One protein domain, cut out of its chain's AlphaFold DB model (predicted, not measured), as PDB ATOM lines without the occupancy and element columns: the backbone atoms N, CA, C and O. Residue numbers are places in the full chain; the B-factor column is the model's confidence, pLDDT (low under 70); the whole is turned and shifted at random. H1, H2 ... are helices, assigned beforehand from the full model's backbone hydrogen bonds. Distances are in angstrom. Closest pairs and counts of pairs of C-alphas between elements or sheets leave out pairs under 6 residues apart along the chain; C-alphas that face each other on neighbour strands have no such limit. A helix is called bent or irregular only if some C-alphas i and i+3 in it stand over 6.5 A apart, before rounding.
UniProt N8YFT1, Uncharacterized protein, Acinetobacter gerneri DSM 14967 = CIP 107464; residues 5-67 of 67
ATOM      1  N   MET A   5      20.827  -2.154 -31.145       84.44
ATOM      2  CA  MET A   5      20.446  -1.372 -29.965       84.44
ATOM      3  C   MET A   5      19.737  -0.049 -30.288       84.44
ATOM      4  O   MET A   5      18.654   0.205 -29.768       84.44
ATOM      5  N   GLN A   6      20.294   0.798 -31.161       84.06
ATOM      6  CA  GLN A   6      19.674   2.095 -31.474       84.06
ATOM      7  C   GLN A   6      18.333   1.928 -32.200       84.06
ATOM      8  O   GLN A   6      17.408   2.704 -31.967       84.06
ATOM      9  N   GLY A   7      18.221   0.922 -33.072       88.25
ATOM     10  CA  GLY A   7      16.956   0.578 -33.723       88.25
ATOM     11  C   GLY A   7      15.914   0.075 -32.724       88.25
ATOM     12  O   GLY A   7      14.778   0.540 -32.733       88.25
ATOM     13  N   ASN A   8      16.316  -0.814 -31.817       90.62
ATOM     14  CA  ASN A   8      15.437  -1.401 -30.808       90.62
ATOM     15  C   ASN A   8      14.976  -0.379 -29.765       90.62
ATOM     16  O   ASN A   8      13.812  -0.409 -29.382       90.62
ATOM     17  N   ILE A   9      15.824   0.582 -29.381       91.12
ATOM     18  CA  ILE A   9      15.424   1.715 -28.532       91.12
ATOM     19  C   ILE A   9      14.360   2.560 -29.235       91.12
ATOM     20  O   ILE A   9      13.326   2.842 -28.642       91.12
ATOM     21  N   LYS A  10      14.575   2.925 -30.507       90.56
ATOM     22  CA  LYS A  10      13.610   3.732 -31.276       90.56
ATOM     23  C   LYS A  10      12.258   3.037 -31.447       90.56
ATOM     24  O   LYS A  10      11.237   3.712 -31.455       90.56
ATOM     25  N   ASN A  11      12.261   1.713 -31.584       91.62
ATOM     26  CA  ASN A  11      11.048   0.915 -31.765       91.62
ATOM     27  C   ASN A  11      10.375   0.517 -30.438       91.62
ATOM     28  O   ASN A  11       9.270  -0.020 -30.454       91.62
ATOM     29  N   ASN A  12      11.021   0.749 -29.292       93.69
ATOM     30  CA  ASN A  12      10.455   0.440 -27.985       93.69
ATOM     31  C   ASN A  12       9.404   1.492 -27.593       93.69
ATOM     32  O   ASN A  12       9.675   2.691 -27.621       93.69
ATOM     33  N   LEU A  13       8.218   1.038 -27.180       93.62
ATOM     34  CA  LEU A  13       7.080   1.905 -26.842       93.62
ATOM     35  C   LEU A  13       7.360   2.874 -25.680       93.62
ATOM     36  O   LEU A  13       6.734   3.930 -25.605       93.62
ATOM     37  N   ILE A  14       8.282   2.515 -24.783       95.00
ATOM     38  CA  ILE A  14       8.665   3.311 -23.616       95.00
ATOM     39  C   ILE A  14       9.958   4.083 -23.891       95.00
ATOM     40  O   ILE A  14       9.961   5.307 -23.771       95.00
ATOM     41  N   LEU A  15      11.037   3.406 -24.299       93.94
ATOM     42  CA  LEU A  15      12.356   4.030 -24.495       93.94
ATOM     43  C   LEU A  15      12.425   4.929 -25.738       93.94
ATOM     44  O   LEU A  15      13.192   5.889 -25.758       93.94
ATOM     45  N   GLY A  16      11.639   4.627 -26.773       92.94
ATOM     46  CA  GLY A  16      11.558   5.416 -28.004       92.94
ATOM     47  C   GLY A  16      10.594   6.597 -27.908       92.94
ATOM     48  O   GLY A  16      10.561   7.438 -28.807       92.94
ATOM     49  N   ASN A  17       9.815   6.680 -26.826       94.75
ATOM     50  CA  ASN A  17       8.832   7.730 -26.618       94.75
ATOM     51  C   ASN A  17       9.396   8.839 -25.705       94.75
ATOM     52  O   ASN A  17       9.580   8.612 -24.507       94.75
ATOM     53  N   PRO A  18       9.613  10.064 -26.221       91.19
ATOM     54  CA  PRO A  18      10.169  11.169 -25.438       91.19
ATOM     55  C   PRO A  18       9.226  11.683 -24.339       91.19
ATOM     56  O   PRO A  18       9.663  12.421 -23.462       91.19
ATOM     57  N   SER A  19       7.939  11.318 -24.371       95.94
ATOM     58  CA  SER A  19       6.950  11.684 -23.350       95.94
ATOM     59  C   SER A  19       6.797  10.641 -22.237       95.94
ATOM     60  O   SER A  19       5.998  10.848 -21.321       95.94
ATOM     61  N   SER A  20       7.530   9.526 -22.293       95.94
ATOM     62  CA  SER A  20       7.528   8.519 -21.229       95.94
ATOM     63  C   SER A  20       8.018   9.102 -19.906       95.94
ATOM     64  O   SER A  20       8.967   9.887 -19.856       95.94
ATOM     65  N   LYS A  21       7.393   8.695 -18.797       97.44
ATOM     66  CA  LYS A  21       7.846   9.116 -17.466       97.44
ATOM     67  C   LYS A  21       9.173   8.441 -17.132       97.44
ATOM     68  O   LYS A  21       9.351   7.260 -17.412       97.44
ATOM     69  N   ILE A  22      10.046   9.152 -16.420       95.38
ATOM     70  CA  ILE A  22      11.362   8.641 -15.990       95.38
ATOM     71  C   ILE A  22      11.242   7.298 -15.254       95.38
ATOM     72  O   ILE A  22      12.025   6.392 -15.510       95.38
ATOM     73  N   ILE A  23      10.236   7.140 -14.388       97.19
ATOM     74  CA  ILE A  23      10.015   5.882 -13.655       97.19
ATOM     75  C   ILE A  23       9.726   4.725 -14.623       97.19
ATOM     76  O   ILE A  23      10.341   3.675 -14.506       97.19
ATOM     77  N   GLN A  24       8.877   4.940 -15.633       96.81
ATOM     78  CA  GLN A  24       8.556   3.910 -16.630       96.81
ATOM     79  C   GLN A  24       9.779   3.536 -17.469       96.81
ATOM     80  O   GLN A  24       9.987   2.368 -17.778       96.81
ATOM     81  N   VAL A  25      10.598   4.530 -17.822       96.25
ATOM     82  CA  VAL A  25      11.863   4.309 -18.529       96.25
ATOM     83  C   VAL A  25      12.813   3.464 -17.679       96.25
ATOM     84  O   VAL A  25      13.399   2.515 -18.192       96.25
ATOM     85  N   ASN A  26      12.933   3.761 -16.384       96.75
ATOM     86  CA  ASN A  26      13.783   2.993 -15.475       96.75
ATOM     87  C   ASN A  26      13.303   1.546 -15.317       96.75
ATOM     88  O   ASN A  26      14.117   0.630 -15.424       96.75
ATOM     89  N   ASP A  27      12.002   1.335 -15.114       97.88
ATOM     90  CA  ASP A  27      11.424  -0.007 -14.985       97.88
ATOM     91  C   ASP A  27      11.667  -0.839 -16.252       97.88
ATOM     92  O   ASP A  27      12.040  -2.012 -16.178       97.88
ATOM     93  N   GLU A  28      11.531  -0.217 -17.426       96.38
ATOM     94  CA  GLU A  28      11.783  -0.869 -18.708       96.38
ATOM     95  C   GLU A  28      13.265  -1.216 -18.908       96.38
ATOM     96  O   GLU A  28      13.587  -2.309 -19.375       96.38
ATOM     97  N   ILE A  29      14.183  -0.328 -18.513       93.88
ATOM     98  CA  ILE A  29      15.625  -0.615 -18.547       93.88
ATOM     99  C   ILE A  29      15.948  -1.816 -17.656       93.88
ATOM    100  O   ILE A  29      16.641  -2.730 -18.104       93.88
ATOM    101  N   ILE A  30      15.430  -1.843 -16.425       95.75
ATOM    102  CA  ILE A  30      15.659  -2.947 -15.483       95.75
ATOM    103  C   ILE A  30      15.117  -4.260 -16.059       95.75
ATOM    104  O   ILE A  30      15.805  -5.281 -16.013       95.75
ATOM    105  N   ARG A  31      13.914  -4.242 -16.648       95.50
ATOM    106  CA  ARG A  31      13.323  -5.418 -17.301       95.50
ATOM    107  C   ARG A  31      14.233  -5.962 -18.404       95.50
ATOM    108  O   ARG A  31      14.550  -7.149 -18.396       95.50
ATOM    109  N   LEU A  32      14.694  -5.098 -19.308       93.94
ATOM    110  CA  LEU A  32      15.568  -5.484 -20.419       93.94
ATOM    111  C   LEU A  32      16.938  -5.983 -19.948       93.94
ATOM    112  O   LEU A  32      17.499  -6.904 -20.539       93.94
ATOM    113  N   GLN A  33      17.486  -5.396 -18.884       92.06
ATOM    114  CA  GLN A  33      18.728  -5.872 -18.278       92.06
ATOM    115  C   GLN A  33      18.555  -7.265 -17.677       92.06
ATOM    116  O   GLN A  33      19.399  -8.125 -17.912       92.06
ATOM    117  N   ASN A  34      17.451  -7.514 -16.968       94.62
ATOM    118  CA  ASN A  34      17.140  -8.836 -16.423       94.62
ATOM    119  C   ASN A  34      16.978  -9.889 -17.530       94.62
ATOM    120  O   ASN A  34      17.494 -10.996 -17.396       94.62
ATOM    121  N   GLU A  35      16.327  -9.544 -18.645       91.75
ATOM    122  CA  GLU A  35      16.220 -10.424 -19.821       91.75
ATOM    123  C   GLU A  35      17.588 -10.743 -20.434       91.75
ATOM    124  O   GLU A  35      17.859 -11.879 -20.832       91.75
ATOM    125  N   ALA A  36      18.490  -9.764 -20.449       91.88
ATOM    126  CA  ALA A  36      19.834  -9.924 -20.982       91.88
ATOM    127  C   ALA A  36      20.757 -10.802 -20.119       91.88
ATOM    128  O   ALA A  36      21.745 -11.315 -20.647       91.88
ATOM    129  N   VAL A  37      20.452 -11.030 -18.832       89.25
ATOM    130  CA  VAL A  37      21.276 -11.873 -17.935       89.25
ATOM    131  C   VAL A  37      21.422 -13.299 -18.476       89.25
ATOM    132  O   VAL A  37      22.496 -13.889 -18.383       89.25
ATOM    133  N   GLY A  38      20.356 -13.849 -19.066       86.38
ATOM    134  CA  GLY A  38      20.351 -15.194 -19.652       86.38
ATOM    135  C   GLY A  38      20.646 -15.235 -21.153       86.38
ATOM    136  O   GLY A  38      20.716 -16.320 -21.725       86.38
ATOM    137  N   SER A  39      20.804 -14.077 -21.799       88.88
ATOM    138  CA  SER A  39      20.919 -13.960 -23.252       88.88
ATOM    139  C   SER A  39      22.119 -13.084 -23.619       88.88
ATOM    140  O   SER A  39      21.964 -11.872 -23.789       88.88
ATOM    141  N   PRO A  40      23.319 -13.673 -23.780       83.44
ATOM    142  CA  PRO A  40      24.523 -12.932 -24.155       83.44
ATOM    143  C   PRO A  40      24.346 -12.084 -25.422       83.44
ATOM    144  O   PRO A  40      24.786 -10.939 -25.439       83.44
ATOM    145  N   ASP A  41      23.607 -12.599 -26.410       86.88
ATOM    146  CA  ASP A  41      23.308 -11.929 -27.686       86.88
ATOM    147  C   ASP A  41      22.113 -10.957 -27.607       86.88
ATOM    148  O   ASP A  41      21.561 -10.535 -28.626       86.88
ATOM    149  N   HIS A  42      21.647 -10.620 -26.398       91.38
ATOM    150  CA  HIS A  42      20.585  -9.636 -26.231       91.38
ATOM    151  C   HIS A  42      21.054  -8.279 -26.759       91.38
ATOM    152  O   HIS A  42      22.140  -7.816 -26.427       91.38
ATOM    153  N   TRP A  43      20.202  -7.585 -27.513       91.50
ATOM    154  CA  TRP A  43      20.571  -6.333 -28.181       91.50
ATOM    155  C   TRP A  43      21.026  -5.221 -27.220       91.50
ATOM    156  O   TRP A  43      21.756  -4.312 -27.613       91.50
ATOM    157  N   ILE A  44      20.620  -5.273 -25.945       90.06
ATOM    158  CA  ILE A  44      21.110  -4.333 -24.920       90.06
ATOM    159  C   ILE A  44      22.607  -4.527 -24.614       90.06
ATOM    160  O   ILE A  44      23.264  -3.610 -24.128       90.06
ATOM    161  N   ASN A  45      23.159  -5.697 -24.944       89.38
ATOM    162  CA  ASN A  45      24.569  -6.034 -24.801       89.38
ATOM    163  C   ASN A  45      25.385  -5.721 -26.064       89.38
ATOM    164  O   ASN A  45      26.606  -5.834 -26.003       89.38
ATOM    165  N   ASP A  46      24.774  -5.280 -27.176       88.06
ATOM    166  CA  ASP A  46      25.478  -5.011 -28.447       88.06
ATOM    167  C   ASP A  46      26.715  -4.121 -28.251       88.06
ATOM    168  O   ASP A  46      27.778  -4.367 -28.823       88.06
ATOM    169  N   GLY A  47      26.581  -3.074 -27.425       84.69
ATOM    170  CA  GLY A  47      27.672  -2.145 -27.128       84.69
ATOM    171  C   GLY A  47      28.811  -2.798 -26.342       84.69
ATOM    172  O   GLY A  47      29.982  -2.587 -26.659       84.69
ATOM    173  N   LEU A  48      28.476  -3.637 -25.356       86.25
ATOM    174  CA  LEU A  48      29.461  -4.408 -24.593       86.25
ATOM    175  C   LEU A  48      30.162  -5.432 -25.490       86.25
ATOM    176  O   LEU A  48      31.386  -5.554 -25.447       86.25
ATOM    177  N   GLN A  49      29.411  -6.126 -26.343       87.31
ATOM    178  CA  GLN A  49      29.964  -7.089 -27.286       87.31
ATOM    179  C   GLN A  49      30.949  -6.419 -28.249       87.31
ATOM    180  O   GLN A  49      32.081  -6.885 -28.379       87.31
ATOM    181  N   ALA A  50      30.563  -5.293 -28.857       87.50
ATOM    182  CA  ALA A  50      31.435  -4.535 -29.749       87.50
ATOM    183  C   ALA A  50      32.740  -4.111 -29.052       87.50
ATOM    184  O   ALA A  50      33.826  -4.281 -29.610       87.50
ATOM    185  N   TYR A  51      32.651  -3.634 -27.806       89.88
ATOM    186  CA  TYR A  51      33.817  -3.261 -27.003       89.88
ATOM    187  C   TYR A  51      34.764  -4.446 -26.750       89.88
ATOM    188  O   TYR A  51      35.986  -4.326 -26.910       89.88
ATOM    189  N   PHE A  52      34.225  -5.610 -26.378       90.75
ATOM    190  CA  PHE A  52      35.043  -6.797 -26.124       90.75
ATOM    191  C   PHE A  52      35.647  -7.376 -27.407       90.75
ATOM    192  O   PHE A  52      36.797  -7.816 -27.384       90.75
ATOM    193  N   GLU A  53      34.923  -7.362 -28.528       91.81
ATOM    194  CA  GLU A  53      35.458  -7.766 -29.834       91.81
ATOM    195  C   GLU A  53      36.610  -6.862 -30.280       91.81
ATOM    196  O   GLU A  53      37.650  -7.357 -30.719       91.81
ATOM    197  N   GLU A  54      36.469  -5.545 -30.122       94.00
ATOM    198  CA  GLU A  54      37.537  -4.595 -30.433       94.00
ATOM    199  C   GLU A  54      38.760  -4.819 -29.533       94.00
ATOM    200  O   GLU A  54      39.896  -4.881 -30.009       94.00
ATOM    201  N   THR A  55      38.533  -5.009 -28.233       94.50
ATOM    202  CA  THR A  55      39.595  -5.300 -27.261       94.50
ATOM    203  C   THR A  55      40.346  -6.586 -27.615       94.50
ATOM    204  O   THR A  55      41.578  -6.597 -27.614       94.50
ATOM    205  N   LYS A  56      39.631  -7.658 -27.985       95.81
ATOM    206  CA  LYS A  56      40.242  -8.919 -28.437       95.81
ATOM    207  C   LYS A  56      41.133  -8.708 -29.661       95.81
ATOM    208  O   LYS A  56      42.276  -9.160 -29.649       95.81
ATOM    209  N   ARG A  57      40.660  -7.961 -30.667       95.75
ATOM    210  CA  ARG A  57      41.453  -7.634 -31.868       95.75
ATOM    211  C   ARG A  57      42.738  -6.881 -31.520       95.75
ATOM    212  O   ARG A  57      43.809  -7.273 -31.973       95.75
ATOM    213  N   LYS A  58      42.660  -5.860 -30.659       96.12
ATOM    214  CA  LYS A  58      43.838  -5.096 -30.203       96.12
ATOM    215  C   LYS A  58      44.866  -5.990 -29.505       96.12
ATOM    216  O   LYS A  58      46.062  -5.874 -29.761       96.12
ATOM    217  N   ILE A  59      44.409  -6.904 -28.649       95.81
ATOM    218  CA  ILE A  59      45.288  -7.860 -27.960       95.81
ATOM    219  C   ILE A  59      45.981  -8.791 -28.963       95.81
ATOM    220  O   ILE A  59      47.180  -9.043 -28.839       95.81
ATOM    221  N   GLU A  60      45.260  -9.301 -29.961       96.12
ATOM    222  CA  GLU A  60      45.839 -10.158 -31.002       96.12
ATOM    223  C   GLU A  60      46.880  -9.429 -31.856       96.12
ATOM    224  O   GLU A  60      47.930  -9.997 -32.160       96.12
ATOM    225  N   GLU A  61      46.632  -8.168 -32.209       95.75
ATOM    226  CA  GLU A  61      47.598  -7.337 -32.932       95.75
ATOM    227  C   GLU A  61      48.878  -7.107 -32.127       95.75
ATOM    228  O   GLU A  61      49.976  -7.228 -32.673       95.75
ATOM    229  N   ILE A  62      48.758  -6.827 -30.827       95.25
ATOM    230  CA  ILE A  62      49.913  -6.691 -29.931       95.25
ATOM    231  C   ILE A  62      50.692  -8.008 -29.876       95.25
ATOM    232  O   ILE A  62      51.899  -8.012 -30.097       95.25
ATOM    233  N   ARG A  63      50.006  -9.142 -29.676       93.69
ATOM    234  CA  ARG A  63      50.643 -10.470 -29.639       93.69
ATOM    235  C   ARG A  63      51.400 -10.803 -30.921       93.69
ATOM    236  O   ARG A  63      52.446 -11.432 -30.835       93.69
ATOM    237  N   LYS A  64      50.894 -10.396 -32.090       93.50
ATOM    238  CA  LYS A  64      51.587 -10.568 -33.378       93.50
ATOM    239  C   LYS A  64      52.832  -9.691 -33.499       93.50
ATOM    240  O   LYS A  64      53.779 -10.114 -34.139       93.50
ATOM    241  N   LYS A  65      52.830  -8.489 -32.913       85.00
ATOM    242  CA  LYS A  65      53.973  -7.556 -32.942       85.00
ATOM    243  C   LYS A  65      55.088  -7.928 -31.964       85.00
ATOM    244  O   LYS A  65      56.223  -7.518 -32.164       85.00
ATOM    245  N   THR A  66      54.762  -8.643 -30.889       80.62
ATOM    246  CA  THR A  66      55.733  -9.099 -29.876       80.62
ATOM    247  C   THR A  66      56.330 -10.477 -30.202       80.62
ATOM    248  O   THR A  66      57.191 -10.951 -29.467       80.62
ATOM    249  N   LYS A  67      55.868 -11.129 -31.274       56.69
ATOM    250  CA  LYS A  67      56.361 -12.424 -31.756       56.69
ATOM    251  C   LYS A  67      57.305 -12.230 -32.933       56.69
ATOM    252  O   LYS A  67      58.254 -13.034 -33.025       56.69
TER     253      LYS A  67
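AT A GLANCE: This is residues 5 to 67 of the 67 residues of an uncharacterized protein of Acinetobacter gerneri DSM 14967 = CIP 107464 (UniProt N8YFT1). A long helical arm, residues 50 to 67, sticks out from a small head that holds H1, H2 and the first residues of H3. H1 and H2 each meet H3 near its beginning, and the arm makes the length. The printed part has 63 residues with three named helices, H1, H2, H3 in chain order, and no named strand: all helix. It is extended, with a radius of gyration of the C-alphas of 16.7 A and spans of 55 by 23 by 16 A.

IN THESE COORDINATES: H1, residues 5 to 11, begins at C-alpha 5 (20.446, -1.372, -29.965) and is 9.8 A long. H2, residues 22 to 37, is 22.9 A long. H3, residues 43 to 65, is 33.8 A long and ends at C-alpha 65 (53.973, -7.556, -32.942); it is irregular, C-alphas 44 and 47 being 7.3 A apart.

HOW THE PARTS SIT: H1 touches residues 43 to 47 of H3, the closest C-alphas, of Met 5 and Trp 43, 5.3 A apart; they run opposite ways at a shallow tilt of 16 degrees. Residues 32 to 36 of H2 touch residues 44 to 45 of H3, the closest C-alphas, of Ala 36 and Ile 44, 7.0 A apart, at a steep tilt of 53 degrees. H1 and H2 are apart. Every O i to N i+4 pair is within hydrogen-bond range in H1 and H2; in H3, 17 of 19 are.

THE WHOLE: The C-alphas of Ser 19 and Lys 67, the two farthest apart, are 55.6 A apart. The printed part has no cut; the link H2 to H3 is tight, H1 to H2 short. Residue 67 has pLDDT under 70.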